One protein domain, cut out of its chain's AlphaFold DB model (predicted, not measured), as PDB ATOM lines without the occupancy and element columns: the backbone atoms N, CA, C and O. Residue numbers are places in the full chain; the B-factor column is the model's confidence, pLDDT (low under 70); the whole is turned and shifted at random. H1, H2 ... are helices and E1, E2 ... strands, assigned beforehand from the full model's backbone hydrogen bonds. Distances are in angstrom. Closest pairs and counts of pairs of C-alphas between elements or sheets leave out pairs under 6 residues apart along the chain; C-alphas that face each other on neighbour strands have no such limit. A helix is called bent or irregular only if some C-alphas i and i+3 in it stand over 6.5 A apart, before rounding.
ATOM      1  N   GLY A  10     -33.768  13.056  11.804       93.81
ATOM      2  CA  GLY A  10     -32.662  13.867  11.278       93.81
ATOM      3  C   GLY A  10     -32.557  15.289  11.845       93.81
ATOM      4  O   GLY A  10     -31.472  15.855  11.822       93.81
ATOM      5  N   LYS A  11     -33.645  15.864  12.379       95.44
ATOM      6  CA  LYS A  11     -33.647  17.227  12.949       95.44
ATOM      7  C   LYS A  11     -34.011  17.275  14.438       95.44
ATOM      8  O   LYS A  11     -33.978  18.343  15.044       95.44
ATOM      9  N   LEU A  12     -34.314  16.127  15.047       95.94
ATOM     10  CA  LEU A  12     -34.791  16.039  16.431       95.94
ATOM     11  C   LEU A  12     -33.791  16.610  17.449       95.94
ATOM     12  O   LEU A  12     -34.195  17.253  18.413       95.94
ATOM     13  N   ALA A  13     -32.486  16.414  17.233       97.44
ATOM     14  CA  ALA A  13     -31.457  16.955  18.122       97.44
ATOM     15  C   ALA A  13     -31.468  18.495  18.154       97.44
ATOM     16  O   ALA A  13     -31.437  19.078  19.236       97.44
ATOM     17  N   LEU A  14     -31.580  19.139  16.987       97.56
ATOM     18  CA  LEU A  14     -31.655  20.600  16.864       97.56
ATOM     19  C   LEU A  14     -32.985  21.153  17.386       97.56
ATOM     20  O   LEU A  14     -33.003  22.204  18.016       97.56
ATOM     21  N   PHE A  15     -34.089  20.429  17.185       97.12
ATOM     22  CA  PHE A  15     -35.378  20.777  17.784       97.12
ATOM     23  C   PHE A  15     -35.299  20.793  19.315       97.12
ATOM     24  O   PHE A  15     -35.690  21.770  19.951       97.12
ATOM     25  N   ASN A  16     -34.736  19.736  19.908       97.12
ATOM     26  CA  ASN A  16     -34.553  19.647  21.356       97.12
ATOM     27  C   ASN A  16     -33.594  20.724  21.879       97.12
ATOM     28  O   ASN A  16     -33.785  21.218  22.986       97.12
ATOM     29  N   GLU A  17     -32.577  21.097  21.101       98.12
ATOM     30  CA  GLU A  17     -31.695  22.211  21.447       98.12
ATOM     31  C   GLU A  17     -32.442  23.549  21.437       98.12
ATOM     32  O   GLU A  17     -32.397  24.276  22.427       98.12
ATOM     33  N   SER A  18     -33.219  23.840  20.387       98.00
ATOM     34  CA  SER A  18     -34.070  25.038  20.338       98.00
ATOM     35  C   SER A  18     -35.027  25.116  21.529       98.00
ATOM     36  O   SER A  18     -35.226  26.201  22.081       98.00
ATOM     37  N   ASP A  19     -35.591  23.978  21.950       97.50
ATOM     38  CA  ASP A  19     -36.485  23.890  23.106       97.50
ATOM     39  C   ASP A  19     -35.767  24.124  24.449       97.50
ATOM     40  O   ASP A  19     -36.361  24.711  25.357       97.50
ATOM     41  N   ARG A  20     -34.489  23.730  24.566       97.75
ATOM     42  CA  ARG A  20     -33.653  23.953  25.762       97.75
ATOM     43  C   ARG A  20     -33.174  25.393  25.919       97.75
ATOM     44  O   ARG A  20     -33.049  25.855  27.051       97.75
ATOM     45  N   ILE A  21     -32.888  26.100  24.827       97.56
ATOM     46  CA  ILE A  21     -32.409  27.487  24.895       97.56
ATOM     47  C   ILE A  21     -33.591  28.411  25.210       97.56
ATOM     48  O   ILE A  21     -34.304  28.872  24.323       97.56
ATOM     49  N   THR A  22     -33.811  28.710  26.485       95.94
ATOM     50  CA  THR A  22     -34.946  29.539  26.927       95.94
ATOM     51  C   THR A  22     -34.603  31.011  27.137       95.94
ATOM     52  O   THR A  22     -35.497  31.823  27.364       95.94
ATOM     53  N   THR A  23     -33.324  31.373  27.068       94.44
ATOM     54  CA  THR A  23     -32.833  32.721  27.372       94.44
ATOM     55  C   THR A  23     -32.174  33.370  26.167       94.44
ATOM     56  O   THR A  23     -31.699  32.700  25.252       94.44
ATOM     57  N   LEU A  24     -32.115  34.696  26.201       95.00
ATOM     58  CA  LEU A  24     -31.539  35.534  25.163       95.00
ATOM     59  C   LEU A  24     -30.655  36.584  25.849       95.00
ATOM     60  O   LEU A  24     -31.087  37.194  26.828       95.00
ATOM     61  N   LEU A  25     -29.427  36.786  25.366       96.31
ATOM     62  CA  LEU A  25     -28.624  37.938  25.790       96.31
ATOM     63  C   LEU A  25     -29.274  39.206  25.243       96.31
ATOM     64  O   LEU A  25     -29.742  39.204  24.116       96.31
ATOM     65  N   LEU A  26     -29.320  40.289  26.013       96.31
ATOM     66  CA  LEU A  26     -30.018  41.513  25.607       96.31
ATOM     67  C   LEU A  26     -29.023  42.679  25.506       96.31
ATOM     68  O   LEU A  26     -28.136  42.783  26.359       96.31
ATOM     69  N   PRO A  27     -29.140  43.558  24.488       96.62
ATOM     70  CA  PRO A  27     -28.280  44.738  24.365       96.62
ATOM     71  C   PRO A  27     -28.529  45.707  25.520       96.62
ATOM     72  O   PRO A  27     -29.595  45.628  26.116       96.62
ATOM     73  N   PRO A  28     -27.645  46.677  25.810       94.88
ATOM     74  CA  PRO A  28     -27.929  47.723  26.796       94.88
ATOM     75  C   PRO A  28     -29.284  48.419  26.539       94.88
ATOM     76  O   PRO A  28     -29.598  48.679  25.375       94.88
ATOM     77  N   PRO A  29     -30.078  48.779  27.571       91.62
ATOM     78  CA  PRO A  29     -31.441  49.299  27.377       91.62
ATOM     79  C   PRO A  29     -31.515  50.526  26.463       91.62
ATOM     80  O   PRO A  29     -32.428  50.657  25.645       91.62
ATOM     81  N   ALA A  30     -30.503  51.394  26.547       90.88
ATOM     82  CA  ALA A  30     -30.377  52.587  25.718       90.88
ATOM     83  C   ALA A  30     -30.374  52.283  24.207       90.88
ATOM     84  O   ALA A  30     -30.822  53.117  23.424       90.88
ATOM     85  N   ALA A  31     -29.932  51.089  23.792       95.31
ATOM     86  CA  ALA A  31     -29.888  50.692  22.387       95.31
ATOM     87  C   ALA A  31     -31.282  50.459  21.779       95.31
ATOM     88  O   ALA A  31     -31.442  50.590  20.570       95.31
ATOM     89  N   LEU A  32     -32.288  50.111  22.592       96.31
ATOM     90  CA  LEU A  32     -33.641  49.808  22.105       96.31
ATOM     91  C   LEU A  32     -34.684  50.856  22.493       96.31
ATOM     92  O   LEU A  32     -35.729  50.911  21.845       96.31
ATOM     93  N   LEU A  33     -34.417  51.701  23.498       95.62
ATOM     94  CA  LEU A  33     -35.383  52.685  23.996       95.62
ATOM     95  C   LEU A  33     -35.847  53.654  22.896       95.62
ATOM     96  O   LEU A  33     -37.043  53.741  22.621       95.62
ATOM     97  N   GLY A  34     -34.904  54.332  22.234       96.62
ATOM     98  CA  GLY A  34     -35.199  55.284  21.158       96.62
ATOM     99  C   GLY A  34     -35.940  54.641  19.977       96.62
ATOM    100  O   GLY A  34     -37.036  55.091  19.641       96.62
ATOM    101  N   PRO A  35     -35.422  53.545  19.386       97.75
ATOM    102  CA  PRO A  35     -36.116  52.851  18.303       97.75
ATOM    103  C   PRO A  35     -37.524  52.372  18.676       97.75
ATOM    104  O   PRO A  35     -38.455  52.509  17.885       97.75
ATOM    105  N   THR A  36     -37.716  51.871  19.899       98.06
ATOM    106  CA  THR A  36     -39.034  51.420  20.371       98.06
ATOM    107  C   THR A  36     -40.023  52.582  20.499       98.06
ATOM    108  O   THR A  36     -41.181  52.455  20.092       98.06
ATOM    109  N   GLN A  37     -39.576  53.733  21.007       97.69
ATOM    110  CA  GLN A  37     -40.386  54.954  21.065       97.69
ATOM    111  C   GLN A  37     -40.751  55.464  19.665       97.69
ATOM    112  O   GLN A  37     -41.895  55.859  19.444       97.69
ATOM    113  N   LEU A  38     -39.824  55.392  18.702       97.88
ATOM    114  CA  LEU A  38     -40.092  55.750  17.305       97.88
ATOM    115  C   LEU A  38     -41.157  54.849  16.670       97.88
ATOM    116  O   LEU A  38     -42.036  55.351  15.973       97.88
ATOM    117  N   ILE A  39     -41.127  53.539  16.942       98.12
ATOM    118  CA  ILE A  39     -42.183  52.616  16.495       98.12
ATOM    119  C   ILE A  39     -43.533  53.044  17.078       98.12
ATOM    120  O   ILE A  39     -44.507  53.176  16.337       98.12
ATOM    121  N   ALA A  40     -43.598  53.291  18.392       97.62
ATOM    122  CA  ALA A  40     -44.835  53.692  19.060       97.62
ATOM    123  C   ALA A  40     -45.400  55.005  18.491       97.62
ATOM    124  O   ALA A  40     -46.590  55.072  18.182       97.62
ATOM    125  N   ALA A  41     -44.550  56.016  18.293       97.50
ATOM    126  CA  ALA A  41     -44.936  57.295  17.703       97.50
ATOM    127  C   ALA A  41     -45.418  57.134  16.251       97.50
ATOM    128  O   ALA A  41     -46.494  57.614  15.903       97.50
ATOM    129  N   GLY A  42     -44.689  56.385  15.416       96.25
ATOM    130  CA  GLY A  42     -45.094  56.122  14.031       96.25
ATOM    131  C   GLY A  42     -46.422  55.364  13.931       96.25
ATOM    132  O   GLY A  42     -47.215  55.595  13.020       96.25
ATOM    133  N   MET A  43     -46.721  54.478  14.886       95.62
ATOM    134  CA  MET A  43     -48.011  53.781  14.908       95.62
ATOM    135  C   MET A  43     -49.183  54.731  15.173       95.62
ATOM    136  O   MET A  43     -50.259  54.508  14.620       95.62
ATOM    137  N   GLN A  44     -48.985  55.799  15.952       95.56
ATOM    138  CA  GLN A  44     -50.026  56.802  16.218       95.56
ATOM    139  C   GLN A  44     -50.402  57.604  14.966       95.56
ATOM    140  O   GLN A  44     -51.538  58.058  14.853       95.56
ATOM    141  N   THR A  45     -49.491  57.745  14.000       94.19
ATOM    142  CA  THR A  45     -49.761  58.484  12.756       94.19
ATOM    143  C   THR A  45     -50.467  57.637  11.699       94.19
ATOM    144  O   THR A  45     -51.003  58.164  10.724       94.19
ATOM    145  N   GLY A  46     -50.467  56.310  11.862       90.50
ATOM    146  CA  GLY A  46     -51.078  55.376  10.918       90.50
ATOM    147  C   GLY A  46     -50.354  55.244   9.576       90.50
ATOM    148  O   GLY A  46     -50.887  54.580   8.678       90.50
ATOM    149  N   LYS A  47     -49.158  55.835   9.440       92.81
ATOM    150  CA  LYS A  47     -48.337  55.815   8.224       92.81
ATOM    151  C   LYS A  47     -47.263  54.731   8.311       92.81
ATOM    152  O   LYS A  47     -46.327  54.818   9.101       92.81
ATOM    153  N   ALA A  48     -47.341  53.744   7.419       94.19
ATOM    154  CA  ALA A  48     -46.413  52.608   7.390       94.19
ATOM    155  C   ALA A  48     -44.935  53.022   7.265       94.19
ATOM    156  O   ALA A  48     -44.062  52.389   7.853       94.19
ATOM    157  N   GLN A  49     -44.659  54.100   6.528       95.44
ATOM    158  CA  GLN A  49     -43.304  54.610   6.334       95.44
ATOM    159  C   GLN A  49     -42.670  55.119   7.638       95.44
ATOM    160  O   GLN A  49     -41.487  54.887   7.859       95.44
ATOM    161  N   GLU A  50     -43.440  55.771   8.510       95.88
ATOM    162  CA  GLU A  50     -42.930  56.287   9.786       95.88
ATOM    163  C   GLU A  50     -42.677  55.140  10.777       95.88
ATOM    164  O   GLU A  50     -41.633  55.100  11.425       95.88
ATOM    165  N   VAL A  51     -43.560  54.135  10.804       97.56
ATOM    166  CA  VAL A  51     -43.346  52.894  11.570       97.56
ATOM    167  C   VAL A  51     -42.096  52.151  11.082       97.56
ATOM    168  O   VAL A  51     -41.308  51.669  11.895       97.56
ATOM    169  N   ARG A  52     -41.886  52.077   9.756       98.06
ATOM    170  CA  ARG A  52     -40.738  51.383   9.150       98.06
ATOM    171  C   ARG A  52     -39.407  51.928   9.660       98.06
ATOM    172  O   ARG A  52     -38.547  51.124   9.998       98.06
ATOM    173  N   VAL A  53     -39.256  53.248   9.764       98.00
ATOM    174  CA  VAL A  53     -38.011  53.874  10.249       98.00
ATOM    175  C   VAL A  53     -37.666  53.400  11.665       98.00
ATOM    176  O   VAL A  53     -36.524  53.027  11.927       98.00
ATOM    177  N   GLY A  54     -38.654  53.355  12.566       98.12
ATOM    178  CA  GLY A  54     -38.461  52.826  13.919       98.12
ATOM    179  C   GLY A  54     -38.077  51.343  13.917       98.12
ATOM    180  O   GLY A  54     -37.130  50.950  14.600       98.12
ATOM    181  N   CYS A  55     -38.754  50.525  13.102       98.62
ATOM    182  CA  CYS A  55     -38.431  49.103  12.959       98.62
ATOM    183  C   CYS A  55     -37.005  48.881  12.436       98.62
ATOM    184  O   CYS A  55     -36.294  48.029  12.955       98.62
ATOM    185  N   GLU A  56     -36.566  49.644  11.436       98.62
ATOM    186  CA  GLU A  56     -35.221  49.518  10.862       98.62
ATOM    187  C   GLU A  56     -34.136  49.814  11.891       98.62
ATOM    188  O   GLU A  56     -33.192  49.036  12.029       98.62
ATOM    189  N   GLN A  57     -34.291  50.887  12.668       98.50
ATOM    190  CA  GLN A  57     -33.343  51.214  13.735       98.50
ATOM    191  C   GLN A  57     -33.341  50.157  14.846       98.50
ATOM    192  O   GLN A  57     -32.277  49.807  15.368       98.50
ATOM    193  N   PHE A  58     -34.515  49.617  15.184       98.62
ATOM    194  CA  PHE A  58     -34.664  48.566  16.188       98.62
ATOM    195  C   PHE A  58     -33.936  47.285  15.757       98.62
ATOM    196  O   PHE A  58     -33.070  46.782  16.474       98.62
ATOM    197  N   LEU A  59     -34.221  46.799  14.545       98.69
ATOM    198  CA  LEU A  59     -33.614  45.586  13.994       98.69
ATOM    199  C   LEU A  59     -32.121  45.760  13.716       98.69
ATOM    200  O   LEU A  59     -31.347  44.824  13.926       98.69
ATOM    201  N   GLN A  60     -31.684  46.949  13.293       98.50
ATOM    202  CA  GLN A  60     -30.266  47.249  13.106       98.50
ATOM    203  C   GLN A  60     -29.504  47.220  14.437       98.50
ATOM    204  O   GLN A  60     -28.402  46.674  14.490       98.50
ATOM    205  N   SER A  61     -30.084  47.764  15.509       98.38
ATOM    206  CA  SER A  61     -29.470  47.752  16.844       98.38
ATOM    207  C   SER A  61     -29.302  46.328  17.369       98.38
ATOM    208  O   SER A  61     -28.222  45.970  17.839       98.38
ATOM    209  N   LEU A  62     -30.327  45.488  17.207       98.50
ATOM    210  CA  LEU A  62     -30.236  44.072  17.558       98.50
ATOM    211  C   LEU A  62     -29.214  43.334  16.683       98.50
ATOM    212  O   LEU A  62     -28.346  42.649  17.214       98.50
ATOM    213  N   SER A  63     -29.247  43.524  15.361       98.44
ATOM    214  CA  SER A  63     -28.345  42.807  14.443       98.44
ATOM    215  C   SER A  63     -26.877  43.145  14.713       98.44
ATOM    216  O   SER A  63     -26.028  42.256  14.698       98.44
ATOM    217  N   ARG A  64     -26.581  44.410  15.048       98.25
ATOM    218  CA  ARG A  64     -25.249  44.837  15.504       98.25
ATOM    219  C   ARG A  64     -24.850  44.168  16.817       98.25
ATOM    220  O   ARG A  64     -23.722  43.704  16.924       98.25
ATOM    221  N   PHE A  65     -25.755  44.108  17.794       98.38
ATOM    222  CA  PHE A  65     -25.479  43.490  19.092       98.38
ATOM    223  C   PHE A  65     -25.144  41.998  18.972       98.38
ATOM    224  O   PHE A  65     -24.152  41.553  19.540       98.38
ATOM    225  N   TYR A  66     -25.917  41.241  18.187       98.25
ATOM    226  CA  TYR A  66     -25.653  39.815  17.951       98.25
ATOM    227  C   TYR A  66     -24.544  39.545  16.935       98.25
ATOM    228  O   TYR A  66     -24.185  38.386  16.742       98.25
ATOM    229  N   GLN A  67     -24.019  40.586  16.280       98.12
ATOM    230  CA  GLN A  67     -23.019  40.481  15.214       98.12
ATOM    231  C   GLN A  67     -23.483  39.559  14.074       98.12
ATOM    232  O   GLN A  67     -22.738  38.716  13.578       98.12
ATOM    233  N   VAL A  68     -24.744  39.716  13.666       98.06
ATOM    234  CA  VAL A  68     -25.366  38.935  12.590       98.06
ATOM    235  C   VAL A  68     -25.669  39.802  11.372       98.06
ATOM    236  O   VAL A  68     -25.676  41.032  11.449       98.06
ATOM    237  N   SER A  69     -25.940  39.152  10.237       97.38
ATOM    238  CA  SER A  69     -26.396  39.828   9.020       97.38
ATOM    239  C   SER A  69     -27.595  40.742   9.310       97.38
ATOM    240  O   SER A  69     -28.484  40.332  10.053       97.38
ATOM    241  N   PRO A  70     -27.671  41.952   8.723       97.19
ATOM    242  CA  PRO A  70     -28.798  42.851   8.948       97.19
ATOM    243  C   PRO A  70     -30.145  42.209   8.596       97.19
ATOM    244  O   PRO A  70     -30.299  41.622   7.525       97.19
ATOM    245  N   CYS A  71     -31.131  42.375   9.476       98.38
ATOM    246  CA  CYS A  71     -32.507  41.967   9.218       98.38
ATOM    247  C   CYS A  71     -33.296  43.105   8.551       98.38
ATOM    248  O   CYS A  71     -33.457  44.182   9.131       98.38
ATOM    249  N   GLY A  72     -33.781  42.878   7.329       98.25
ATOM    250  CA  GLY A  72     -34.629  43.836   6.615       98.25
ATOM    251  C   GLY A  72     -36.059  43.871   7.164       98.25
ATOM    252  O   GLY A  72     -36.508  42.919   7.800       98.25
ATOM    253  N   VAL A  73     -36.816  44.937   6.882       98.25
ATOM    254  CA  VAL A  73     -38.232  45.022   7.283       98.25
ATOM    255  C   VAL A  73     -39.112  45.731   6.262       98.25
ATOM    256  O   VAL A  73     -38.742  46.743   5.669       98.25
ATOM    257  N   ARG A  74     -40.329  45.214   6.083       96.81
ATOM    258  CA  ARG A  74     -41.412  45.853   5.331       96.81
ATOM    259  C   ARG A  74     -42.623  46.009   6.238       96.81
ATOM    260  O   ARG A  74     -43.169  45.019   6.717       96.81
ATOM    261  N   VAL A  75     -43.074  47.246   6.426       96.00
ATOM    262  CA  VAL A  75     -44.328  47.540   7.130       96.00
ATOM    263  C   VAL A  75     -45.442  47.686   6.103       96.00
ATOM    264  O   VAL A  75     -45.382  48.534   5.215       96.00
ATOM    265  N   LEU A  76     -46.452  46.832   6.206       92.06
ATOM    266  CA  LEU A  76     -47.575  46.738   5.283       92.06
ATOM    267  C   LEU A  76     -48.868  47.181   5.975       92.06
ATOM    268  O   LEU A  76     -49.008  47.072   7.192       92.06
ATOM    269  N   ALA A  77     -49.839  47.663   5.194       84.00
ATOM    270  CA  ALA A  77     -51.107  48.153   5.729       84.00
ATOM    271  C   ALA A  77     -51.932  47.021   6.362       84.00
ATOM    272  O   ALA A  77     -51.995  46.922   7.579       84.00
ATOM    273  N   SER A  78     -52.544  46.143   5.564       75.19
ATOM    274  CA  SER A  78     -53.336  45.019   6.079       75.19
ATOM    275  C   SER A  78     -53.035  43.736   5.322       75.19
ATOM    276  O   SER A  78     -52.776  43.779   4.118       75.19
ATOM    277  N   ARG A  79     -53.086  42.602   6.024       68.31
ATOM    278  CA  ARG A  79     -52.936  41.281   5.411       68.31
ATOM    279  C   ARG A  79     -54.132  40.995   4.485       68.31
ATOM    280  O   ARG A  79     -55.267  41.329   4.854       68.31
ATOM    281  N   PRO A  80     -53.924  40.376   3.309       64.69
ATOM    282  CA  PRO A  80     -55.011  39.784   2.534       64.69
ATOM    283  C   PRO A  80     -55.816  38.801   3.399       64.69
ATOM    284  O   PRO A  80     -55.237  38.025   4.155       64.69
ATOM    285  N   LEU A  81     -57.150  38.816   3.292       59.38
ATOM    286  CA  LEU A  81     -58.043  37.972   4.111       59.38
ATOM    287  C   LEU A  81     -57.829  36.463   3.898       59.38
ATOM    288  O   LEU A  81     -58.238  35.658   4.729       59.38
ATOM    289  N   ARG A  82     -57.185  36.074   2.793       52.66
ATOM    290  CA  ARG A  82     -56.916  34.684   2.434       52.66
ATOM    291  C   ARG A  82     -55.442  34.544   2.069       52.66
ATOM    292  O   ARG A  82     -55.016  35.045   1.035       52.66
ATOM    293  N   ILE A  83     -54.683  33.851   2.909       50.53
ATOM    294  CA  ILE A  83     -53.357  33.328   2.568       50.53
ATOM    295  C   ILE A  83     -53.410  31.830   2.862       50.53
ATOM    296  O   ILE A  83     -53.758  31.431   3.972       50.53
ATOM    297  N   ARG A  84     -53.140  31.002   1.848       40.62
ATOM    298  CA  ARG A  84     -52.950  29.555   2.004       40.62
ATOM    299  C   ARG A  84     -51.501  29.310   2.419       40.62
ATOM    300  O   ARG A  84     -50.694  28.932   1.584       40.62
ATOM    301  N   GLU A  85     -51.164  29.555   3.676       41.97
ATOM    302  CA  GLU A  85     -49.864  29.148   4.214       41.97
ATOM    303  C   GLU A  85     -50.081  28.408   5.533       41.97
ATOM    304  O   GLU A  85     -50.789  28.877   6.419       41.97
ATOM    305  N   ASN A  86     -49.515  27.202   5.589       34.31
ATOM    306  CA  ASN A  86     -49.702  26.167   6.607       34.31
ATOM    307  C   ASN A  86     -48.855  26.391   7.872       34.31
ATOM    308  O   ASN A  86     -48.622  25.450   8.627       34.31
ATOM    309  N   TRP A  87     -48.379  27.613   8.096       40.50
ATOM    310  CA  TRP A  87     -47.518  27.934   9.227       40.50
ATOM    311  C   TRP A  87     -48.353  28.571  10.345       40.50
ATOM    312  O   TRP A  87     -49.210  29.427  10.124       40.50
ATOM    313  N   SER A  88     -48.163  28.037  11.541       39.09
ATOM    314  CA  SER A  88     -48.783  28.351  12.826       39.09
ATOM    315  C   SER A  88     -49.050  29.852  13.065       39.09
ATOM    316  O   SER A  88     -48.138  30.650  13.154       39.09
ATOM    317  N   ASN A  89     -50.328  30.219  13.248       44.78
ATOM    318  CA  ASN A  89     -50.900  31.321  14.060       44.78
ATOM    319  C   ASN A  89     -50.284  32.750  14.111       44.78
ATOM    320  O   ASN A  89     -50.812  33.578  14.864       44.78
ATOM    321  N   GLU A  90     -49.275  33.123  13.327       53.75
ATOM    322  CA  GLU A  90     -48.769  34.502  13.267       53.75
ATOM    323  C   GLU A  90     -49.590  35.372  12.311       53.75
ATOM    324  O   GLU A  90     -49.408  35.431  11.100       53.75
ATOM    325  N   LEU A  91     -50.578  36.059  12.886       68.12
ATOM    326  CA  LEU A  91     -51.578  36.828  12.140       68.12
ATOM    327  C   LEU A  91     -51.055  38.167  11.585       68.12
ATOM    328  O   LEU A  91     -51.744  38.790  10.772       68.12
ATOM    329  N   PHE A  92     -49.880  38.620  12.034       80.94
ATOM    330  CA  PHE A  92     -49.410  39.998  11.849       80.94
ATOM    331  C   PHE A  92     -47.969  40.144  11.345       80.94
ATOM    332  O   PHE A  92     -47.555  41.282  11.115       80.94
ATOM    333  N   GLY A  93     -47.242  39.057  11.088       90.06
ATOM    334  CA  GLY A  93     -45.913  39.120  10.487       90.06
ATOM    335  C   GLY A  93     -45.475  37.800   9.867       90.06
ATOM    336  O   GLY A  93     -46.186  36.805   9.980       90.06
ATOM    337  N   ASP A  94     -44.357  37.855   9.151       92.25
ATOM    338  CA  ASP A  94     -43.595  36.692   8.706       92.25
ATOM    339  C   ASP A  94     -42.129  37.069   8.468       92.25
ATOM    340  O   ASP A  94     -41.821  38.185   8.031       92.25
ATOM    341  N   TYR A  95     -41.231  36.121   8.707       94.69
ATOM    342  CA  TYR A  95     -39.822  36.205   8.350       94.69
ATOM    343  C   TYR A  95     -39.508  35.319   7.141       94.69
ATOM    344  O   TYR A  95     -39.843  34.136   7.108       94.69
ATOM    345  N   ASN A  96     -38.804  35.876   6.154       94.56
ATOM    346  CA  ASN A  96     -38.339  35.127   4.992       94.56
ATOM    347  C   ASN A  96     -36.821  34.861   5.090       94.56
ATOM    348  O   ASN A  96     -36.033  35.805   4.961       94.56
ATOM    349  N   PRO A  97     -36.386  33.596   5.261       93.94
ATOM    350  CA  PRO A  97     -34.969  33.261   5.408       93.94
ATOM    351  C   PRO A  97     -34.149  33.476   4.129       93.94
ATOM    352  O   PRO A  97     -32.948  33.703   4.215       93.94
ATOM    353  N   SER A  98     -34.769  33.465   2.945       94.94
ATOM    354  CA  SER A  98     -34.066  33.694   1.675       94.94
ATOM    355  C   SER A  98     -33.728  35.167   1.450       94.94
ATOM    356  O   SER A  98     -32.724  35.479   0.816       94.94
ATOM    357  N   THR A  99     -34.561  36.086   1.948       96.44
ATOM    358  CA  THR A  99     -34.343  37.539   1.811       96.44
ATOM    359  C   THR A  99     -33.833  38.197   3.090       96.44
ATOM    360  O   THR A  99     -33.538  39.391   3.082       96.44
ATOM    361  N   LEU A 100     -33.747  37.438   4.187       97.38
ATOM    362  CA  LEU A 100     -33.426  37.913   5.533       97.38
ATOM    363  C   LEU A 100     -34.296  39.099   5.977       97.38
ATOM    364  O   LEU A 100     -33.834  39.987   6.697       97.38
ATOM    365  N   ALA A 101     -35.559  39.113   5.553       97.56
ATOM    366  CA  ALA A 101     -36.456  40.234   5.777       97.56
ATOM    367  C   ALA A 101     -37.741  39.815   6.486       97.56
ATOM    368  O   ALA A 101     -38.342  38.786   6.184       97.56
ATOM    369  N   ILE A 102     -38.173  40.684   7.391       97.06
ATOM    370  CA  ILE A 102     -39.446  40.612   8.091       97.06
ATOM    371  C   ILE A 102     -40.498  41.387   7.292       97.06
ATOM    372  O   ILE A 102     -40.263  42.512   6.839       97.06
ATOM    373  N   ARG A 103     -41.700  40.839   7.168       95.50
ATOM    374  CA  ARG A 103     -42.907  41.608   6.862       95.50
ATOM    375  C   ARG A 103     -43.743  41.714   8.128       95.50
ATOM    376  O   ARG A 103     -43.891  40.742   8.853       95.50
ATOM    377  N   VAL A 104     -44.306  42.892   8.381       94.56
ATOM    378  CA  VAL A 104     -45.270  43.113   9.469       94.56
ATOM    379  C   VAL A 104     -46.461  43.916   8.971       94.56
ATOM    380  O   VAL A 104     -46.304  44.871   8.208       94.56
ATOM    381  N   TRP A 105     -47.663  43.551   9.409       92.75
ATOM    382  CA  TRP A 105     -48.899  44.263   9.092       92.75
ATOM    383  C   TRP A 105     -49.328  45.139  10.265       92.75
ATOM    384  O   TRP A 105     -49.552  44.655  11.373       92.75
ATOM    385  N   MET A 106     -49.490  46.439  10.014       91.62
ATOM    386  CA  MET A 106     -49.844  47.396  11.066       91.62
ATOM    387  C   MET A 106     -51.354  47.507  11.317       91.62
ATOM    388  O   MET A 106     -51.752  48.115  12.307       91.62
ATOM    389  N   ARG A 107     -52.205  46.950  10.442       89.94
ATOM    390  CA  ARG A 107     -53.670  46.982  10.574       89.94
ATOM    391  C   ARG A 107     -54.279  45.590  10.666       89.94
ATOM    392  O   ARG A 107     -53.835  44.648  10.009       89.94
ATOM    393  N   THR A 108     -55.351  45.489  11.443       84.50
ATOM    394  CA  THR A 108     -56.158  44.275  11.594       84.50
ATOM    395  C   THR A 108     -56.719  43.812  10.255       84.50
ATOM    396  O   THR A 108     -57.110  44.614   9.408       84.50
ATOM    397  N   ALA A 109     -56.760  42.495  10.043       78.19
ATOM    398  CA  ALA A 109     -57.179  41.930   8.764       78.19
ATOM    399  C   ALA A 109     -58.644  42.260   8.427       78.19
ATOM    400  O   ALA A 109     -58.942  42.531   7.265       78.19
ATOM    401  N   VAL A 110     -59.524  42.270   9.439       77.81
ATOM    402  CA  VAL A 110     -60.975  42.461   9.281       77.81
ATOM    403  C   VAL A 110     -61.353  43.941   9.294       77.81
ATOM    404  O   VAL A 110     -61.800  44.457   8.278       77.81
ATOM    405  N   LYS A 111     -61.144  44.638  10.420       82.81
ATOM    406  CA  LYS A 111     -61.596  46.029  10.595       82.81
ATOM    407  C   LYS A 111     -60.692  47.065   9.926       82.81
ATOM    408  O   LYS A 111     -61.106  48.200   9.756       82.81
ATOM    409  N   LYS A 112     -59.460  46.695   9.550       85.06
ATOM    410  CA  LYS A 112     -58.432  47.605   8.998       85.06
ATOM    411  C   LYS A 112     -58.005  48.735   9.954       85.06
ATOM    412  O   LYS A 112     -57.251  49.632   9.562       85.06
ATOM    413  N   ASP A 113     -58.384  48.631  11.223       87.88
ATOM    414  CA  ASP A 113     -57.879  49.469  12.310       87.88
ATOM    415  C   ASP A 113     -56.403  49.190  12.573       87.88
ATOM    416  O   ASP A 113     -55.948  48.055  12.403       87.88
ATOM    417  N   ILE A 114     -55.667  50.205  13.026       90.62
ATOM    418  CA  ILE A 114     -54.280  50.053  13.481       90.62
ATOM    419  C   ILE A 114     -54.261  49.087  14.674       90.62
ATOM    420  O   ILE A 114     -55.076  49.200  15.588       90.62
ATOM    421  N   THR A 115     -53.357  48.108  14.651       91.50
ATOM    422  CA  THR A 115     -53.203  47.153  15.753       91.50
ATOM    423  C   THR A 115     -52.629  47.834  16.996       91.50
ATOM    424  O   THR A 115     -52.034  48.908  16.919       91.50
ATOM    425  N   SER A 116     -52.767  47.205  18.163       93.69
ATOM    426  CA  SER A 116     -52.157  47.751  19.375       93.69
ATOM    427  C   SER A 116     -50.628  47.755  19.264       93.69
ATOM    428  O   SER A 116     -50.038  46.840  18.682       93.69
ATOM    429  N   PHE A 117     -49.971  48.740  19.881       96.12
ATOM    430  CA  PHE A 117     -48.506  48.788  19.943       96.12
ATOM    431  C   PHE A 117     -47.906  47.499  20.524       96.12
ATOM    432  O   PHE A 117     -46.949  46.960  19.977       96.12
ATOM    433  N   GLY A 118     -48.511  46.952  21.585       95.75
ATOM    434  CA  GLY A 118     -48.063  45.695  22.188       95.75
ATOM    435  C   GLY A 118     -48.147  44.513  21.220       95.75
ATOM    436  O   GLY A 118     -47.215  43.719  21.149       95.75
ATOM    437  N   THR A 119     -49.225  44.420  20.436       93.75
ATOM    438  CA  THR A 119     -49.372  43.388  19.400       93.75
ATOM    439  C   THR A 119     -48.305  43.542  18.324       93.75
ATOM    440  O   THR A 119     -47.619  42.574  18.016       93.75
ATOM    441  N   PHE A 120     -48.126  44.753  17.793       95.94
ATOM    442  CA  PHE A 120     -47.138  45.017  16.748       95.94
ATOM    443  C   PHE A 120     -45.710  44.711  17.211       95.94
ATOM    444  O   PHE A 120     -44.977  44.003  16.524       95.94
ATOM    445  N   LEU A 121     -45.325  45.198  18.395       97.75
ATOM    446  CA  LEU A 121     -43.990  44.973  18.944       97.75
ATOM    447  C   LEU A 121     -43.752  43.492  19.259       97.75
ATOM    448  O   LEU A 121     -42.669  42.982  18.978       97.75
ATOM    449  N   SER A 122     -44.754  42.789  19.803       96.38
ATOM    450  CA  SER A 122     -44.663  41.346  20.047       96.38
ATOM    451  C   SER A 122     -44.436  40.579  18.748       96.38
ATOM    452  O   SER A 122     -43.606  39.678  18.734       96.38
ATOM    453  N   THR A 123     -45.129  40.944  17.666       96.19
ATOM    454  CA  THR A 123     -44.909  40.355  16.343       96.19
ATOM    455  C   THR A 123     -43.508  40.660  15.825       96.19
ATOM    456  O   THR A 123     -42.802  39.742  15.436       96.19
ATOM    457  N   LEU A 124     -43.051  41.914  15.872       98.00
ATOM    458  CA  LEU A 124     -41.709  42.268  15.401       98.00
ATOM    459  C   LEU A 124     -40.607  41.487  16.141       98.00
ATOM    460  O   LEU A 124     -39.677  40.985  15.514       98.00
ATOM    461  N   CYS A 125     -40.717  41.364  17.468       98.19
ATOM    462  CA  CYS A 125     -39.759  40.611  18.285       98.19
ATOM    463  C   CYS A 125     -39.797  39.110  17.981       98.19
ATOM    464  O   CYS A 125     -38.757  38.452  17.984       98.19
ATOM    465  N   HIS A 126     -40.991  38.579  17.719       97.50
ATOM    466  CA  HIS A 126     -41.201  37.195  17.320       97.50
ATOM    467  C   HIS A 126     -40.512  36.896  15.982       97.50
ATOM    468  O   HIS A 126     -39.669  36.004  15.918       97.50
ATOM    469  N   GLU A 127     -40.773  37.698  14.949       98.00
ATOM    470  CA  GLU A 127     -40.137  37.516  13.636       98.00
ATOM    471  C   GLU A 127     -38.615  37.714  13.692       98.00
ATOM    472  O   GLU A 127     -37.856  37.048  12.988       98.00
ATOM    473  N   TYR A 128     -38.127  38.594  14.571       98.44
ATOM    474  CA  TYR A 128     -36.688  38.724  14.789       98.44
ATOM    475  C   TYR A 128     -36.076  37.510  15.506       98.44
ATOM    476  O   TYR A 128     -34.921  37.167  15.257       98.44
ATOM    477  N   CYS A 129     -36.827  36.805  16.357       98.19
ATOM    478  CA  CYS A 129     -36.359  35.528  16.901       98.19
ATOM    479  C   CYS A 129     -36.230  34.468  15.807       98.19
ATOM    480  O   CYS A 129     -35.241  33.738  15.816       98.19
ATOM    481  N   HIS A 130     -37.140  34.439  14.825       97.94
ATOM    482  CA  HIS A 130     -36.948  33.609  13.634       97.94
ATOM    483  C   HIS A 130     -35.659  33.990  12.899       97.94
ATOM    484  O   HIS A 130     -34.852  33.119  12.589       97.94
ATOM    485  N   HIS A 131     -35.387  35.284  12.706       98.38
ATOM    486  CA  HIS A 131     -34.113  35.714  12.131       98.38
ATOM    487  C   HIS A 131     -32.904  35.143  12.893       98.38
ATOM    488  O   HIS A 131     -32.047  34.510  12.274       98.38
ATOM    489  N   LEU A 132     -32.858  35.289  14.222       98.56
ATOM    490  CA  LEU A 132     -31.778  34.738  15.050       98.56
ATOM    491  C   LEU A 132     -31.675  33.215  14.959       98.56
ATOM    492  O   LEU A 132     -30.565  32.692  14.898       98.56
ATOM    493  N   ASP A 133     -32.789  32.497  14.915       98.25
ATOM    494  CA  ASP A 133     -32.779  31.048  14.734       98.25
ATOM    495  C   ASP A 133     -32.032  30.652  13.456       98.25
ATOM    496  O   ASP A 133     -31.153  29.794  13.508       98.25
ATOM    497  N   PHE A 134     -32.289  31.327  12.334       98.19
ATOM    498  CA  PHE A 134     -31.598  31.040  11.076       98.19
ATOM    499  C   PHE A 134     -30.132  31.497  11.079       98.19
ATOM    500  O   PHE A 134     -29.242  30.737  10.684       98.19
ATOM    501  N   VAL A 135     -29.851  32.737  11.496       97.94
ATOM    502  CA  VAL A 135     -28.521  33.338  11.284       97.94
ATOM    503  C   VAL A 135     -27.570  33.202  12.470       97.94
ATOM    504  O   VAL A 135     -26.362  33.138  12.241       97.94
ATOM    505  N   HIS A 136     -28.081  33.104  13.696       97.88
ATOM    506  CA  HIS A 136     -27.289  32.989  14.922       97.88
ATOM    507  C   HIS A 136     -27.255  31.545  15.437       97.88
ATOM    508  O   HIS A 136     -26.184  30.947  15.494       97.88
ATOM    509  N   PHE A 137     -28.418  30.959  15.743       97.31
ATOM    510  CA  PHE A 137     -28.516  29.625  16.353       97.31
ATOM    511  C   PHE A 137     -28.412  28.465  15.355       97.31
ATOM    512  O   PHE A 137     -28.174  27.329  15.757       97.31
ATOM    513  N   LYS A 138     -28.558  28.741  14.053       97.19
ATOM    514  CA  LYS A 138     -28.496  27.755  12.960       97.19
ATOM    515  C   LYS A 138     -29.569  26.660  13.058       97.19
ATOM    516  O   LYS A 138     -29.330  25.508  12.697       97.19
ATOM    517  N   PHE A 139     -30.770  27.022  13.504       97.00
ATOM    518  CA  PHE A 139     -31.945  26.153  13.478       97.00
ATOM    519  C   PHE A 139     -32.622  26.230  12.099       97.00
ATOM    520  O   PHE A 139     -33.214  27.256  11.769       97.00
ATOM    521  N   PRO A 140     -32.560  25.163  11.277       92.44
ATOM    522  CA  PRO A 140     -32.867  25.237   9.846       92.44
ATOM    523  C   PRO A 140     -34.351  25.420   9.518       92.44
ATOM    524  O   PRO A 140     -34.665  25.820   8.404       92.44
ATOM    525  N   ASP A 141     -35.243  25.119  10.462       93.81
ATOM    526  CA  ASP A 141     -36.692  25.266  10.279       93.81
ATOM    527  C   ASP A 141     -37.308  26.252  11.288       93.81
ATOM    528  O   ASP A 141     -38.517  26.441  11.271       93.81
ATOM    529  N   SER A 142     -36.496  26.844  12.180       95.69
ATOM    530  CA  SER A 142     -36.924  27.777  13.237       95.69
ATOM    531  C   SER A 142     -38.248  27.400  13.930       95.69
ATOM    532  O   SER A 142     -39.221  28.150  13.928       95.69
ATOM    533  N   TRP A 143     -38.283  26.200  14.510       96.06
ATOM    534  CA  TRP A 143     -39.484  25.649  15.141       96.06
ATOM    535  C   TRP A 143     -39.999  26.508  16.298       96.06
ATOM    536  O   TRP A 143     -39.222  26.948  17.155       96.06
ATOM    537  N   HIS A 144     -41.322  26.604  16.415       96.00
ATOM    538  CA  HIS A 144     -42.002  27.168  17.579       96.00
ATOM    539  C   HIS A 144     -41.902  26.218  18.779       96.00
ATOM    540  O   HIS A 144     -42.855  25.539  19.156       96.00
ATOM    541  N   THR A 145     -40.730  26.140  19.398       97.12
ATOM    542  CA  THR A 145     -40.498  25.387  20.640       97.12
ATOM    543  C   THR A 145     -40.862  26.210  21.877       97.12
ATOM    544  O   THR A 145     -41.149  27.410  21.802       97.12
ATOM    545  N   ARG A 146     -40.817  25.597  23.068       96.81
ATOM    546  CA  ARG A 146     -40.992  26.351  24.321       96.81
ATOM    547  C   ARG A 146     -39.864  27.358  24.507       96.81
ATOM    548  O   ARG A 146     -40.119  28.478  24.949       96.81
ATOM    549  N   GLY A 147     -38.641  26.965  24.150       97.75
ATOM    550  CA  GLY A 147     -37.471  27.837  24.144       97.75
ATOM    551  C   GLY A 147     -37.652  29.030  23.209       97.75
ATOM    552  O   GLY A 147     -37.469  30.164  23.645       97.75
ATOM    553  N   PHE A 148     -38.129  28.803  21.981       97.75
ATOM    554  CA  PHE A 148     -38.440  29.874  21.029       97.75
ATOM    555  C   PHE A 148     -39.412  30.906  21.622       97.75
ATOM    556  O   PHE A 148     -39.104  32.099  21.674       97.75
ATOM    557  N   TYR A 149     -40.557  30.456  22.150       96.94
ATOM    558  CA  TYR A 149     -41.550  31.363  22.733       96.94
ATOM    559  C   TYR A 149     -41.017  32.117  23.962       96.94
ATOM    560  O   TYR A 149     -41.394  33.270  24.181       96.94
ATOM    561  N   GLN A 150     -40.128  31.504  24.751       97.69
ATOM    562  CA  GLN A 150     -39.464  32.195  25.858       97.69
ATOM    563  C   GLN A 150     -38.497  33.279  25.371       97.69
ATOM    564  O   GLN A 150     -38.551  34.392  25.890       97.69
ATOM    565  N   ARG A 151     -37.683  33.011  24.339       98.06
ATOM    566  CA  ARG A 151     -36.785  34.013  23.735       98.06
ATOM    567  C   ARG A 151     -37.564  35.194  23.148       98.06
ATOM    568  O   ARG A 151     -37.249  36.345  23.455       98.06
ATOM    569  N   ALA A 152     -38.627  34.916  22.387       97.38
ATOM    570  CA  ALA A 152     -39.492  35.943  21.803       97.38
ATOM    571  C   ALA A 152     -40.189  36.795  22.874       97.38
ATOM    572  O   ALA A 152     -40.192  38.027  22.796       97.38
ATOM    573  N   GLY A 153     -40.725  36.153  23.919       96.31
ATOM    574  CA  GLY A 153     -41.332  36.841  25.057       96.31
ATOM    575  C   GLY A 153     -40.334  37.702  25.833       96.31
ATOM    576  O   GLY A 153     -40.652  38.841  26.175       96.31
ATOM    577  N   ALA A 154     -39.121  37.195  26.076       97.56
ATOM    578  CA  ALA A 154     -38.062  37.936  26.756       97.56
ATOM    579  C   ALA A 154     -37.671  39.202  25.981       97.56
ATOM    580  O   ALA A 154     -37.655  40.286  26.565       97.56
ATOM    581  N   LEU A 155     -37.440  39.089  24.665       98.19
ATOM    582  CA  LEU A 155     -37.123  40.235  23.810       98.19
ATOM    583  C   LEU A 155     -38.255  41.268  23.802       98.19
ATOM    584  O   LEU A 155     -38.000  42.462  23.943       98.19
ATOM    585  N   TYR A 156     -39.505  40.816  23.690       97.56
ATOM    586  CA  TYR A 156     -40.670  41.694  23.722       97.56
ATOM    587  C   TYR A 156     -40.798  42.455  25.045       97.56
ATOM    588  O   TYR A 156     -40.938  43.679  25.035       97.56
ATOM    589  N   HIS A 157     -40.757  41.756  26.183       97.25
ATOM    590  CA  HIS A 157     -40.906  42.396  27.489       97.25
ATOM    591  C   HIS A 157     -39.765  43.375  27.764       97.25
ATOM    592  O   HIS A 157     -40.024  44.473  28.264       97.25
ATOM    593  N   TYR A 158     -38.549  43.011  27.347       97.69
ATOM    594  CA  TYR A 158     -37.376  43.868  27.406       97.69
ATOM    595  C   TYR A 158     -37.540  45.142  26.570       97.69
ATOM    596  O   TYR A 158     -37.445  46.243  27.108       97.69
ATOM    597  N   ALA A 159     -37.860  45.002  25.280       97.62
ATOM    598  CA  ALA A 159     -38.071  46.131  24.377       97.62
ATOM    599  C   ALA A 159     -39.205  47.042  24.864       97.62
ATOM    600  O   ALA A 159     -39.088  48.263  24.824       97.62
ATOM    601  N   ARG A 160     -40.292  46.456  25.378       96.19
ATOM    602  CA  ARG A 160     -41.445  47.200  25.893       96.19
ATOM    603  C   ARG A 160     -41.161  47.923  27.218       96.19
ATOM    604  O   ARG A 160     -41.966  48.759  27.616       96.19
ATOM    605  N   GLY A 161     -40.072  47.597  27.919       95.38
ATOM    606  CA  GLY A 161     -39.800  48.122  29.260       95.38
ATOM    607  C   GLY A 161     -40.781  47.599  30.315       95.38
ATOM    608  O   GLY A 161     -41.127  48.306  31.256       95.38
ATOM    609  N   THR A 162     -41.273  46.372  30.142       94.81
ATOM    610  CA  THR A 162     -42.177  45.710  31.099       94.81
ATOM    611  C   THR A 162     -41.446  44.589  31.834       94.81
ATOM    612  O   THR A 162     -40.515  44.018  31.263       94.81
ATOM    613  N   PRO A 163     -41.866  44.223  33.060       94.44
ATOM    614  CA  PRO A 163     -41.273  43.094  33.766       94.44
ATOM    615  C   PRO A 163     -41.274  41.820  32.904       94.44
ATOM    616  O   PRO A 163     -42.265  41.568  32.205       94.44
ATOM    617  N   PRO A 164     -40.198  41.008  32.943       92.69
ATOM    618  CA  PRO A 164     -40.176  39.712  32.283       92.69
ATOM    619  C   PRO A 164     -41.352  38.855  32.740       92.69
ATOM    620  O   PRO A 164     -41.692  38.828  33.923       92.69
ATOM    621  N   LYS A 165     -41.955  38.125  31.805       92.25
ATOM    622  CA  LYS A 165     -43.106  37.275  32.092       92.25
ATOM    623  C   LYS A 165     -42.724  35.809  32.035       92.25
ATOM    624  O   LYS A 165     -42.237  35.325  31.015       92.25
ATOM    625  N   ARG A 166     -42.987  35.088  33.123       93.50
ATOM    626  CA  ARG A 166     -42.772  33.643  33.171       93.50
ATOM    627  C   ARG A 166     -43.883  32.927  32.410       93.50
ATOM    628  O   ARG A 166     -45.051  33.037  32.766       93.50
ATOM    629  N   LEU A 167     -43.510  32.157  31.392       94.25
ATOM    630  CA  LEU A 167     -44.450  31.321  30.649       94.25
ATOM    631  C   LEU A 167     -44.644  29.984  31.365       94.25
ATOM    632  O   LEU A 167     -43.679  29.263  31.632       94.25
ATOM    633  N   TYR A 168     -45.898  29.641  31.651       95.06
ATOM    634  CA  TYR A 168     -46.274  28.315  32.132       95.06
ATOM    635  C   TYR A 168     -46.811  27.475  30.979       95.06
ATOM    636  O   TYR A 168     -47.522  27.976  30.108       95.06
ATOM    637  N   TRP A 169     -46.480  26.187  30.989       95.31
ATOM    638  CA  TRP A 169     -46.787  25.260  29.907       95.31
ATOM    639  C   TRP A 169     -47.746  24.175  30.381       95.31
ATOM    640  O   TRP A 169     -47.558  23.602  31.452       95.31
ATOM    641  N   ALA A 170     -48.741  23.873  29.553       94.56
ATOM    642  CA  ALA A 170     -49.621  22.726  29.713       94.56
ATOM    643  C   ALA A 170     -49.395  21.762  28.544       94.56
ATOM    644  O   ALA A 170     -49.419  22.179  27.382       94.56
ATOM    645  N   SER A 171     -49.177  20.483  28.848       92.88
ATOM    646  CA  SER A 171     -49.095  19.432  27.833       92.88
ATOM    647  C   SER A 171     -50.453  19.238  27.164       92.88
ATOM    648  O   SER A 171     -51.491  19.259  27.833       92.88
ATOM    649  N   THR A 172     -50.455  19.008  25.858       88.69
ATOM    650  CA  THR A 172     -51.639  18.588  25.102       88.69
ATOM    651  C   THR A 172     -51.443  17.169  24.563       88.69
ATOM    652  O   THR A 172     -50.375  16.572  24.715       88.69
ATOM    653  N   SER A 173     -52.468  16.599  23.927       83.44
ATOM    654  CA  SER A 173     -52.318  15.335  23.199       83.44
ATOM    655  C   SER A 173     -51.250  15.458  22.099       83.44
ATOM    656  O   SER A 173     -51.041  16.536  21.540       83.44
ATOM    657  N   GLY A 174     -50.544  14.358  21.814       75.94
ATOM    658  CA  GLY A 174     -49.536  14.300  20.746       75.94
ATOM    659  C   GLY A 174     -48.148  14.853  21.098       75.94
ATOM    660  O   GLY A 174     -47.351  15.078  20.197       75.94
ATOM    661  N   GLY A 175     -47.842  15.078  22.383       80.81
ATOM    662  CA  GLY A 175     -46.516  15.550  22.822       80.81
ATOM    663  C   GLY A 175     -46.266  17.048  22.604       80.81
ATOM    664  O   GLY A 175     -45.148  17.519  22.803       80.81
ATOM    665  N   LEU A 176     -47.304  17.793  22.220       89.88
ATOM    666  CA  LEU A 176     -47.270  19.242  22.057       89.88
ATOM    667  C   LEU A 176     -47.504  19.962  23.389       89.88
ATOM    668  O   LEU A 176     -48.056  19.409  24.345       89.88
ATOM    669  N   TRP A 177     -47.117  21.234  23.432       93.69
ATOM    670  CA  TRP A 177     -47.296  22.100  24.588       93.69
ATOM    671  C   TRP A 177     -47.997  23.386  24.182       93.69
ATOM    672  O   TRP A 177     -47.699  23.982  23.151       93.69
ATOM    673  N   ARG A 178     -48.899  23.868  25.031       93.94
ATOM    674  CA  ARG A 178     -49.500  25.199  24.890       93.94
ATOM    675  C   ARG A 178     -49.154  26.064  26.089       93.94
ATOM    676  O   ARG A 178     -48.996  25.551  27.199       93.94
ATOM    677  N   ILE A 179     -49.095  27.374  25.878       92.50
ATOM    678  CA  ILE A 179     -48.978  28.320  26.992       92.50
ATOM    679  C   ILE A 179     -50.278  28.289  27.805       92.50
ATOM    680  O   ILE A 179     -51.372  28.481  27.265       92.50
ATOM    681  N   ASP A 180     -50.153  28.074  29.111       94.44
ATOM    682  CA  ASP A 180     -51.220  28.247  30.093       94.44
ATOM    683  C   ASP A 180     -51.343  29.740  30.420       94.44
ATOM    684  O   ASP A 180     -50.709  30.259  31.344       94.44
ATOM    685  N   TRP A 181     -52.119  30.458  29.604       91.19
ATOM    686  CA  TRP A 181     -52.353  31.890  29.793       91.19
ATOM    687  C   TRP A 181     -53.000  32.239  31.135       91.19
ATOM    688  O   TRP A 181     -52.520  33.187  31.756       91.19
ATOM    689  N   PRO A 182     -54.034  31.517  31.621       92.50
ATOM    690  CA  PRO A 182     -54.586  31.767  32.949       92.50
ATOM    691  C   PRO A 182     -53.522  31.772  34.048       92.50
ATOM    692  O   PRO A 182     -53.486  32.708  34.844       92.50
ATOM    693  N   ARG A 183     -52.625  30.780  34.068       93.88
ATOM    694  CA  ARG A 183     -51.543  30.719  35.061       93.88
ATOM    695  C   ARG A 183     -50.474  31.782  34.820       93.88
ATOM    696  O   ARG A 183     -50.059  32.455  35.756       93.88
ATOM    697  N   THR A 184     -50.089  31.979  33.564       90.06
ATOM    698  CA  THR A 184     -49.098  32.978  33.126       90.06
ATOM    699  C   THR A 184     -49.529  34.418  33.407       90.06
ATOM    700  O   THR A 184     -48.683  35.287  33.556       90.06
ATOM    701  N   ASN A 185     -50.828  34.707  33.477       88.25
ATOM    702  CA  ASN A 185     -51.333  36.046  33.795       88.25
ATOM    703  C   ASN A 185     -51.474  36.313  35.301       88.25
ATOM    704  O   ASN A 185     -51.704  37.460  35.671       88.25
ATOM    705  N   ARG A 186     -51.403  35.279  36.148       86.25
ATOM    706  CA  ARG A 186     -51.581  35.384  37.608       86.25
ATOM    707  C   ARG A 186     -50.271  35.344  38.392       86.25
ATOM    708  O   ARG A 186     -50.260  35.803  39.528       86.25
TER     709      ARG A 186
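What this domain is: This is residues 10 to 186 of the 187 residues of an uncharacterized protein of Acidobacteria bacterium (UniProt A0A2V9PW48). A small three-stranded sheet, E1, E3 and E2, is a wall with H3 and H4 packed on one face; H4 lies in the middle of the domain, between the sheet and H5. H2 folds back along H3 as a helical hairpin, H1 makes a corner with the beginning of H5, and the small hairpin E4 and E5 with H6 lies far from the sheet. The printed part has 177 residues with six named helices and five named strands, in the order H1 H2 H3 E1 E2 E3 H4 H5 E4 E5 H6; the class is mixed, helices and strands. The larger sheet runs E1 E3 E2 and is mixed, E4 and E5 are antiparallel. The whole is compact, with a radius of gyration of the C-alphas of 16.0 A, and spans 44 by 38 by 37 A.

How they stand to each other: E1, residues 72 to 78, is parallel to E3, residues 101 to 107, with N 74 and O 102 2.8 A apart, within hydrogen-bond range. E2, residues 93 to 96, forms a hairpin with E3, with N 103 and O 94 at 2.8 A. H4, residues 117 to 137, is over E3 and E2 at a height over the sheet of 8.8 A, along the strands. On the same face, H3, residues 48 to 66, is over E1 at 8.7 A, only just slantwise at 31 degrees on the local plane. H3 and H4 only just touch, with 3 pairs of C-alphas within 8 A, the closest Leu 59 and Tyr 128 at 7.6 A. H5, residues 146 to 160, is the hub; it touches H4 at a steep tilt of 52 degrees, closest C-alphas His 126 and Ala 152 at 5.0 A. H2, residues 30 to 45, forms a helical hairpin with H3, closest C-alphas Gly 42 and Val 51 at 4.4 A. Residues 32 to 36 of H2 touch residues 159 to 160 of H5, closest C-alphas Leu 32 and Ala 159 at 6.2 A. H1, residues 10 to 20, and H5 touch only at their ends, closest C-alphas Asp 19 and Gly 147 at 4.2 A. E4, residues 169 to 171, and E5, residues 177 to 179, form a hairpin, with N 170 and O 178 at 2.9 A. H6, residues 181 to 184, is near E4 and touches no helix. Every O i to N i+4 pair is within hydrogen-bond range in H5, but 6 of 7 in H1, 9 of 12 in H2, 14 of 15 in H3 and 16 of 17 in H4; H6 is too short for one.

Where its parts are: H1 begins at C-alpha 10 (-32.662, 13.867, 11.278) and H6 ends at C-alpha 184 (-49.098, 32.978, 33.126). From first to last C-alpha H4 measures 27.9 A, H3 26.6 A, H2 24.1 A, H5 20.9 A, E3 19.1 A, E1 18.8 A and H1 17.7 A. H4 has a kink of 28 degrees near residue 131. H1 and H2 are irregular: C-alphas 10 and 13 are 7.6 A apart, C-alphas 31 and 34 7.1 A.

The domain as a whole: The C-alphas farthest apart, those of Gly 10 and Thr 45, are 47.8 A apart. The printed part has no cut. The link from E1 to E2, residues 79 to 92, is long, and its residues 79 to 91 have a pLDDT under 70; the mean of the printed part is 91.5.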